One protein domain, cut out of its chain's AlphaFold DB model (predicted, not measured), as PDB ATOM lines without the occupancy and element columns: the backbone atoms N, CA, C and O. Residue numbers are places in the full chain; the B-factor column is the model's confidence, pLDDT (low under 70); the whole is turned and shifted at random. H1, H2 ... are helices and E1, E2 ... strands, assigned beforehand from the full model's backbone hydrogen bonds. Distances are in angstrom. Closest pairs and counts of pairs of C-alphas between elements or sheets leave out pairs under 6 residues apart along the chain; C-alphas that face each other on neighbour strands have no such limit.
ATOM      1  N   LEU A  95       2.664  50.358   2.640       95.88
ATOM      2  CA  LEU A  95       2.622  51.057   3.920       95.88
ATOM      3  C   LEU A  95       2.936  52.539   3.690       95.88
ATOM      4  O   LEU A  95       4.026  52.891   3.244       95.88
ATOM      5  N   LEU A  96       1.985  53.406   4.018       93.94
ATOM      6  CA  LEU A  96       2.182  54.845   4.079       93.94
ATOM      7  C   LEU A  96       2.231  55.256   5.556       93.94
ATOM      8  O   LEU A  96       1.213  55.120   6.248       93.94
ATOM      9  N   PRO A  97       3.373  55.763   6.059       84.62
ATOM     10  CA  PRO A  97       3.406  56.391   7.372       84.62
ATOM     11  C   PRO A  97       2.504  57.623   7.313       84.62
ATOM     12  O   PRO A  97       2.769  58.561   6.555       84.62
ATOM     13  N   ASP A  98       1.388  57.602   8.039       77.19
ATOM     14  CA  ASP A  98       0.408  58.670   7.910       77.19
ATOM     15  C   ASP A  98       0.878  59.908   8.676       77.19
ATOM     16  O   ASP A  98       0.827  59.972   9.902       77.19
ATOM     17  N   LYS A  99       1.356  60.908   7.933       76.88
ATOM     18  CA  LYS A  99       1.580  62.266   8.448       76.88
ATOM     19  C   LYS A  99       0.323  63.136   8.313       76.88
ATOM     20  O   LYS A  99       0.338  64.299   8.711       76.88
ATOM     21  N   SER A 100      -0.752  62.609   7.719       76.62
ATOM     22  CA  SER A 100      -1.967  63.374   7.465       76.62
ATOM     23  C   SER A 100      -2.779  63.566   8.737       76.62
ATOM     24  O   SER A 100      -3.090  62.630   9.473       76.62
ATOM     25  N   GLN A 101      -3.212  64.802   8.956       82.94
ATOM     26  CA  GLN A 101      -4.140  65.125  10.028       82.94
ATOM     27  C   GLN A 101      -5.613  64.870   9.673       82.94
ATOM     28  O   GLN A 101      -6.469  65.005  10.547       82.94
ATOM     29  N   ALA A 102      -5.924  64.537   8.415       88.94
ATOM     30  CA  ALA A 102      -7.300  64.537   7.914       88.94
ATOM     31  C   ALA A 102      -8.105  63.270   8.274       88.94
ATOM     32  O   ALA A 102      -9.323  63.247   8.099       88.94
ATOM     33  N   GLY A 103      -7.444  62.224   8.786       94.69
ATOM     34  CA  GLY A 103      -8.065  60.917   8.994       94.69
ATOM     35  C   GLY A 103      -8.489  60.245   7.677       94.69
ATOM     36  O   GLY A 103      -8.480  60.841   6.599       94.69
ATOM     37  N   TRP A 104      -8.849  58.967   7.736       96.06
ATOM     38  CA  TRP A 104      -9.189  58.156   6.559       96.06
ATOM     39  C   TRP A 104     -10.115  56.986   6.919       96.06
ATOM     40  O   TRP A 104     -10.258  56.611   8.079       96.06
ATOM     41  N   PHE A 105     -10.796  56.401   5.934       97.00
ATOM     42  CA  PHE A 105     -11.655  55.240   6.180       97.00
ATOM     43  C   PHE A 105     -10.919  53.942   5.878       97.00
ATOM     44  O   PHE A 105     -10.375  53.781   4.791       97.00
ATOM     45  N   CYS A 106     -10.960  52.995   6.814       97.69
ATOM     46  CA  CYS A 106     -10.516  51.633   6.551       97.69
ATOM     47  C   CYS A 106     -11.542  50.916   5.669       97.69
ATOM     48  O   CYS A 106     -12.676  50.692   6.094       97.69
ATOM     49  N   ASN A 107     -11.129  50.490   4.476       97.94
ATOM     50  CA  ASN A 107     -11.975  49.777   3.530       97.94
ATOM     51  C   ASN A 107     -12.437  48.406   4.033       97.94
ATOM     52  O   ASN A 107     -13.495  47.948   3.620       97.94
ATOM     53  N   GLY A 108     -11.725  47.806   4.996       96.44
ATOM     54  CA  GLY A 108     -12.179  46.587   5.675       96.44
ATOM     55  C   GLY A 108     -13.568  46.714   6.318       96.44
ATOM     56  O   GLY A 108     -14.218  45.706   6.543       96.44
ATOM     57  N   LYS A 109     -14.077  47.934   6.571       96.75
ATOM     58  CA  LYS A 109     -15.452  48.134   7.065       96.75
ATOM     59  C   LYS A 109     -16.541  47.686   6.080       96.75
ATOM     60  O   LYS A 109     -17.660  47.459   6.513       96.75
ATOM     61  N   TRP A 110     -16.222  47.618   4.786       95.12
ATOM     62  CA  TRP A 110     -17.135  47.167   3.731       95.12
ATOM     63  C   TRP A 110     -16.952  45.685   3.382       95.12
ATOM     64  O   TRP A 110     -17.662  45.173   2.524       95.12
ATOM     65  N   GLU A 111     -15.999  45.001   4.014       93.81
ATOM     66  CA  GLU A 111     -15.857  43.552   3.885       93.81
ATOM     67  C   GLU A 111     -16.808  42.851   4.859       93.81
ATOM     68  O   GLU A 111     -17.152  43.406   5.903       93.81
ATOM     69  N   GLU A 112     -17.192  41.609   4.554       92.12
ATOM     70  CA  GLU A 112     -18.122  40.809   5.373       92.12
ATOM     71  C   GLU A 112     -17.717  40.745   6.851       92.12
ATOM     72  O   GLU A 112     -18.551  40.719   7.750       92.12
ATOM     73  N   ALA A 113     -16.409  40.751   7.111       93.12
ATOM     74  CA  ALA A 113     -15.849  40.604   8.443       93.12
ATOM     75  C   ALA A 113     -15.665  41.940   9.195       93.12
ATOM     76  O   ALA A 113     -15.169  41.919  10.331       93.12
ATOM     77  N   GLY A 114     -16.006  43.066   8.557       96.88
ATOM     78  CA  GLY A 114     -15.864  44.424   9.070       96.88
ATOM     79  C   GLY A 114     -14.419  44.869   9.338       96.88
ATOM     80  O   GLY A 114     -13.443  44.125   9.192       96.88
ATOM     81  N   CYS A 115     -14.266  46.124   9.775       97.81
ATOM     82  CA  CYS A 115     -12.965  46.642  10.188       97.81
ATOM     83  C   CYS A 115     -12.529  45.962  11.492       97.81
ATOM     84  O   CYS A 115     -13.163  46.137  12.529       97.81
ATOM     85  N   LYS A 116     -11.400  45.247  11.470       97.62
ATOM     86  CA  LYS A 116     -10.859  44.516  12.632       97.62
ATOM     87  C   LYS A 116     -10.389  45.408  13.783       97.62
ATOM     88  O   LYS A 116     -10.211  44.926  14.899       97.62
ATOM     89  N   SER A 117     -10.205  46.700  13.532       97.31
ATOM     90  CA  SER A 117      -9.948  47.695  14.578       97.31
ATOM     91  C   SER A 117     -11.219  48.361  15.114       97.31
ATOM     92  O   SER A 117     -11.130  49.111  16.077       97.31
ATOM     93  N   GLY A 118     -12.389  48.115  14.511       97.12
ATOM     94  CA  GLY A 118     -13.660  48.704  14.942       97.12
ATOM     95  C   GLY A 118     -13.847  50.182  14.581       97.12
ATOM     96  O   GLY A 118     -14.722  50.838  15.140       97.12
ATOM     97  N   PHE A 119     -13.048  50.735  13.661       96.00
ATOM     98  CA  PHE A 119     -13.191  52.134  13.247       96.00
ATOM     99  C   PHE A 119     -14.452  52.338  12.406       96.00
ATOM    100  O   PHE A 119     -14.646  51.677  11.384       96.00
ATOM    101  N   THR A 120     -15.275  53.304  12.799       95.25
ATOM    102  CA  THR A 120     -16.508  53.682  12.097       95.25
ATOM    103  C   THR A 120     -16.381  55.041  11.412       95.25
ATOM    104  O   THR A 120     -17.016  55.275  10.381       95.25
ATOM    105  N   THR A 121     -15.511  55.923  11.919       95.62
ATOM    106  CA  THR A 121     -15.352  57.309  11.446       95.62
ATOM    107  C   THR A 121     -13.917  57.624  11.010       95.62
ATOM    108  O   THR A 121     -12.965  56.981  11.448       95.62
ATOM    109  N   LYS A 122     -13.741  58.643  10.149       95.12
ATOM    110  CA  LYS A 122     -12.414  59.113   9.691       95.12
ATOM    111  C   LYS A 122     -11.541  59.637  10.829       95.12
ATOM    112  O   LYS A 122     -10.329  59.504  10.778       95.12
ATOM    113  N   VAL A 123     -12.142  60.251  11.845       95.25
ATOM    114  CA  VAL A 123     -11.393  60.915  12.924       95.25
ATOM    115  C   VAL A 123     -10.617  59.898  13.768       95.25
ATOM    116  O   VAL A 123      -9.515  60.193  14.219       95.25
ATOM    117  N   GLN A 124     -11.140  58.676  13.907       95.75
ATOM    118  CA  GLN A 124     -10.523  57.604  14.696       95.75
ATOM    119  C   GLN A 124      -9.208  57.071  14.111       95.75
ATOM    120  O   GLN A 124      -8.462  56.401  14.818       95.75
ATOM    121  N   THR A 125      -8.917  57.341  12.837       95.31
ATOM    122  CA  THR A 125      -7.708  56.848  12.158       95.31
ATOM    123  C   THR A 125      -6.620  57.906  12.003       95.31
ATOM    124  O   THR A 125      -5.579  57.636  11.404       95.31
ATOM    125  N   LYS A 126      -6.828  59.113  12.541       95.50
ATOM    126  CA  LYS A 126      -5.845  60.199  12.485       95.50
ATOM    127  C   LYS A 126      -4.538  59.772  13.169       95.50
ATOM    128  O   LYS A 126      -4.543  59.433  14.347       95.50
ATOM    129  N   GLY A 127      -3.429  59.811  12.426       94.00
ATOM    130  CA  GLY A 127      -2.095  59.447  12.922       94.00
ATOM    131  C   GLY A 127      -1.813  57.942  13.017       94.00
ATOM    132  O   GLY A 127      -0.771  57.563  13.543       94.00
ATOM    133  N   LEU A 128      -2.710  57.081  12.522       94.50
ATOM    134  CA  LEU A 128      -2.479  55.633  12.474       94.50
ATOM    135  C   LEU A 128      -1.817  55.206  11.152       94.50
ATOM    136  O   LEU A 128      -2.105  55.804  10.111       94.50
ATOM    137  N   PRO A 129      -0.987  54.143  11.149       95.56
ATOM    138  CA  PRO A 129      -0.398  53.608   9.926       95.56
ATOM    139  C   PRO A 129      -1.478  53.160   8.936       95.56
ATOM    140  O   PRO A 129      -2.487  52.550   9.310       95.56
ATOM    141  N   ARG A 130      -1.248  53.459   7.653       95.94
ATOM    142  CA  ARG A 130      -2.214  53.236   6.576       95.94
ATOM    143  C   ARG A 130      -1.595  52.407   5.462       95.94
ATOM    144  O   ARG A 130      -0.647  52.842   4.819       95.94
ATOM    145  N   TYR A 131      -2.180  51.251   5.177       97.31
ATOM    146  CA  TYR A 131      -1.793  50.413   4.042       97.31
ATOM    147  C   TYR A 131      -2.672  50.778   2.851       97.31
ATOM    148  O   TYR A 131      -3.871  50.500   2.870       97.31
ATOM    149  N   ARG A 132      -2.108  51.444   1.838       96.94
ATOM    150  CA  ARG A 132      -2.869  52.014   0.720       96.94
ATOM    151  C   ARG A 132      -2.496  51.379  -0.610       96.94
ATOM    152  O   ARG A 132      -1.327  51.204  -0.935       96.94
ATOM    153  N   CYS A 133      -3.520  51.100  -1.401       97.56
ATOM    154  CA  CYS A 133      -3.424  50.845  -2.827       97.56
ATOM    155  C   CYS A 133      -3.779  52.152  -3.540       97.56
ATOM    156  O   CYS A 133      -4.929  52.591  -3.479       97.56
ATOM    157  N   GLU A 134      -2.794  52.782  -4.182       96.19
ATOM    158  CA  GLU A 134      -2.983  54.059  -4.884       96.19
ATOM    159  C   GLU A 134      -3.991  53.955  -6.043       96.19
ATOM    160  O   GLU A 134      -4.902  54.782  -6.069       96.19
ATOM    161  N   PRO A 135      -3.945  52.933  -6.929       97.06
ATOM    162  CA  PRO A 135      -4.880  52.846  -8.057       97.06
ATOM    163  C   PRO A 135      -6.355  52.697  -7.666       97.06
ATOM    164  O   PRO A 135      -7.234  53.127  -8.405       97.06
ATOM    165  N   CYS A 136      -6.643  52.059  -6.526       97.00
ATOM    166  CA  CYS A 136      -8.016  51.741  -6.111       97.00
ATOM    167  C   CYS A 136      -8.543  52.644  -4.989       97.00
ATOM    168  O   CYS A 136      -9.649  52.403  -4.508       97.00
ATOM    169  N   ASP A 137      -7.726  53.584  -4.507       96.44
ATOM    170  CA  ASP A 137      -7.938  54.316  -3.254       96.44
ATOM    171  C   ASP A 137      -8.420  53.421  -2.094       96.44
ATOM    172  O   ASP A 137      -9.348  53.726  -1.341       96.44
ATOM    173  N   TYR A 138      -7.794  52.252  -1.975       97.38
ATOM    174  CA  TYR A 138      -8.184  51.239  -1.005       97.38
ATOM    175  C   TYR A 138      -7.190  51.248   0.154       97.38
ATOM    176  O   TYR A 138      -6.001  50.998  -0.031       97.38
ATOM    177  N   ASN A 139      -7.687  51.564   1.345       97.38
ATOM    178  CA  ASN A 139      -6.925  51.808   2.558       97.38
ATOM    179  C   ASN A 139      -7.287  50.762   3.619       97.38
ATOM    180  O   ASN A 139      -8.455  50.603   3.965       97.38
ATOM    181  N   LEU A 140      -6.304  50.078   4.195       97.56
ATOM    182  CA  LEU A 140      -6.492  49.190   5.340       97.56
ATOM    183  C   LEU A 140      -5.725  49.707   6.553       97.56
ATOM    184  O   LEU A 140      -4.624  50.243   6.436       97.56
ATOM    185  N   CYS A 141      -6.316  49.514   7.731       97.44
ATOM    186  CA  CYS A 141      -5.568  49.585   8.983       97.44
ATOM    187  C   CYS A 141      -4.705  48.344   9.159       97.44
ATOM    188  O   CYS A 141      -4.989  47.302   8.569       97.44
ATOM    189  N   GLU A 142      -3.692  48.462  10.010       96.75
ATOM    190  CA  GLU A 142      -2.745  47.396  10.342       96.75
ATOM    191  C   GLU A 142      -3.443  46.070  10.667       96.75
ATOM    192  O   GLU A 142      -3.192  45.066  10.011       96.75
ATOM    193  N   ARG A 143      -4.453  46.073  11.547       97.25
ATOM    194  CA  ARG A 143      -5.188  44.841  11.890       97.25
ATOM    195  C   ARG A 143      -5.908  44.198  10.704       97.25
ATOM    196  O   ARG A 143      -5.970  42.974  10.624       97.25
ATOM    197  N   CYS A 144      -6.486  44.992   9.802       97.56
ATOM    198  CA  CYS A 144      -7.126  44.451   8.599       97.56
ATOM    199  C   CYS A 144      -6.089  43.949   7.593       97.56
ATOM    200  O   CYS A 144      -6.298  42.903   6.984       97.56
ATOM    201  N   HIS A 145      -4.980  44.674   7.434       96.88
ATOM    202  CA  HIS A 145      -3.860  44.257   6.600       96.88
ATOM    203  C   HIS A 145      -3.298  42.913   7.083       96.88
ATOM    204  O   HIS A 145      -3.219  41.974   6.298       96.88
ATOM    205  N   ASP A 146      -3.029  42.774   8.380       94.75
ATOM    206  CA  ASP A 146      -2.496  41.548   8.977       94.75
ATOM    207  C   ASP A 146      -3.484  40.388   8.915       94.75
ATOM    208  O   ASP A 146      -3.095  39.253   8.653       94.75
ATOM    209  N   ALA A 147      -4.774  40.648   9.141       94.25
ATOM    210  CA  ALA A 147      -5.805  39.628   8.978       94.25
ATOM    211  C   ALA A 147      -5.847  39.116   7.531       94.25
ATOM    212  O   ALA A 147      -5.953  37.911   7.305       94.25
ATOM    213  N   LYS A 148      -5.705  40.018   6.555       93.62
ATOM    214  CA  LYS A 148      -5.662  39.665   5.138       93.62
ATOM    215  C   LYS A 148      -4.361  38.944   4.770       93.62
ATOM    216  O   LYS A 148      -4.422  37.933   4.079       93.62
ATOM    217  N   ALA A 149      -3.218  39.366   5.311       91.44
ATOM    218  CA  ALA A 149      -1.938  38.666   5.183       91.44
ATOM    219  C   ALA A 149      -2.022  37.235   5.736       91.44
ATOM    220  O   ALA A 149      -1.659  36.285   5.051       91.44
ATOM    221  N   LYS A 150      -2.584  37.064   6.939       87.50
ATOM    222  CA  LYS A 150      -2.817  35.752   7.560       87.50
ATOM    223  C   LYS A 150      -3.771  34.886   6.747       87.50
ATOM    224  O   LYS A 150      -3.569  33.682   6.649       87.50
ATOM    225  N   ALA A 151      -4.804  35.477   6.154       85.38
ATOM    226  CA  ALA A 151      -5.711  34.745   5.277       85.38
ATOM    227  C   ALA A 151      -5.011  34.259   3.997       85.38
ATOM    228  O   ALA A 151      -5.387  33.217   3.470       85.38
ATOM    229  N   LEU A 152      -3.998  34.979   3.511       83.19
ATOM    230  CA  LEU A 152      -3.198  34.577   2.352       83.19
ATOM    231  C   LEU A 152      -2.167  33.506   2.719       83.19
ATOM    232  O   LEU A 152      -2.057  32.509   2.015       83.19
ATOM    233  N   THR A 153      -1.477  33.647   3.852       71.88
ATOM    234  CA  THR A 153      -0.489  32.655   4.311       71.88
ATOM    235  C   THR A 153      -1.128  31.383   4.868       71.88
ATOM    236  O   THR A 153      -0.562  30.304   4.750       71.88
ATOM    237  N   GLY A 154      -2.333  31.457   5.436       59.88
ATOM    238  CA  GLY A 154      -3.102  30.279   5.853       59.88
ATOM    239  C   GLY A 154      -3.732  29.518   4.683       59.88
ATOM    240  O   GLY A 154      -4.132  28.363   4.828       59.88
ATOM    241  N   ARG A 155      -3.816  30.147   3.504       54.91
ATOM    242  CA  ARG A 155      -4.348  29.529   2.287       54.91
ATOM    243  C   ARG A 155      -3.345  28.618   1.594       54.91
ATOM    244  O   ARG A 155      -3.794  27.818   0.792       54.91
ATOM    245  N   THR A 156      -2.047  28.644   1.881       57.16
ATOM    246  CA  THR A 156      -1.069  27.948   1.023       57.16
ATOM    247  C   THR A 156      -1.270  26.433   0.946       57.16
ATOM    248  O   THR A 156      -0.980  25.867  -0.091       57.16
ATOM    249  N   LEU A 157      -1.853  25.766   1.952       53.06
ATOM    250  CA  LEU A 157      -2.202  24.335   1.838       53.06
ATOM    251  C   LEU A 157      -3.660  24.077   1.427       53.06
ATOM    252  O   LEU A 157      -3.925  23.118   0.708       53.06
ATOM    253  N   ALA A 158      -4.606  24.934   1.825       50.75
ATOM    254  CA  ALA A 158      -6.027  24.775   1.492       50.75
ATOM    255  C   ALA A 158      -6.407  25.334   0.104       50.75
ATOM    256  O   ALA A 158      -7.387  24.898  -0.490       50.75
ATOM    257  N   ALA A 159      -5.641  26.282  -0.438       53.03
ATOM    258  CA  ALA A 159      -5.829  26.847  -1.775       53.03
ATOM    259  C   ALA A 159      -5.291  25.930  -2.878       53.03
ATOM    260  O   ALA A 159      -5.761  26.017  -4.006       53.03
ATOM    261  N   HIS A 160      -4.398  24.989  -2.558       54.16
ATOM    262  CA  HIS A 160      -4.099  23.867  -3.457       54.16
ATOM    263  C   HIS A 160      -5.292  22.916  -3.648       54.16
ATOM    264  O   HIS A 160      -5.267  22.070  -4.543       54.16
ATOM    265  N   ASP A 161      -6.335  23.060  -2.828       54.12
ATOM    266  CA  ASP A 161      -7.632  22.421  -3.015       54.12
ATOM    267  C   ASP A 161      -8.656  23.392  -3.635       54.12
ATOM    268  O   ASP A 161      -9.854  23.206  -3.448       54.12
TER     269      ASP A 161
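This is residues 95 to 161 of the 300 residues of the protein "Hypothetical protein" of Alexandrium catenella (UniProt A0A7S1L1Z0). A small body of long loops is built round a hairpin of two short strands, E1 and E2, and a helical arm sticks out of it: H2 begins at the hairpin, and residues 149 to 161, the last part of H2 with H3 after it, stand free. The loops of the body are residues 95 to 106 and 111 to 129, with the short helix H1 between them next to E2. The printed part has 67 residues, with three named helices and two named strands in the order H1, E1, E2, H2, H3; the sheet has the order E1 - E2 and is antiparallel. The class is mixed, helices and strands, with under half of the residues in named elements. The whole is only just loose, close to compact, with a radius of gyration of the C-alphas of 13.1 A, and it spans 44 by 20 by 18 A, the arm making the length.

E1, residues 130 to 133, and E2, residues 138 to 141, form a hairpin, antiparallel with 157 degrees between their directions. N 131 and O 140 are 2.9 A apart and N 133 and O 138 are 2.8 A apart, both within hydrogen-bond range. Residues 95 to 96 pair with residues 130 to 131 of E1, antiparallel. The closest C-alphas of E2 and H1, residues 107 to 110, are those of Asn 139 and Asn 107, 5.5 A apart. H2, residues 142 to 153, follows E2 with no residue between them; its closest C-alphas to E1 are those of Glu 142 and Arg 130, 7.0 A apart. H1 and H2 are close but not clearly touching, with the closest C-alphas, those of Gly 108 and Cys 144, 6.2 A apart. H3, residues 155 to 161, and H2 meet only through their link, and H3 is apart from H1, E1 and E2. Every O i to N i+4 pair is within hydrogen-bond range in H2; in H3 it is 1 of 3, beside 2 of 4 O i to N i+3 pairs; H1 is too short for an O i to N i+4 pair.

E1 is 9.8 A long from first to last C-alpha and begins at C-alpha 130 (-2.214, 53.236, 6.576). E2 is 10.5 A long. H2 is 16.1 A long and begins at C-alpha 142 (-2.745, 47.396, 10.342). H3, 9.5 A long, ends at C-alpha 161 (-7.632, 22.421, -3.015). H1 is 5.8 A long.

The C-alphas farthest apart are those of Gln 101 and Asp 161, 44.8 A. The body without residues 149 to 161 spans 29 by 23 by 17 A. The printed part has no cut. The link H1 to E1 is long, with 19 residues; the other links are tight. The mean pLDDT of the printed part is 88.9, and residues 154 to 161 are under 70.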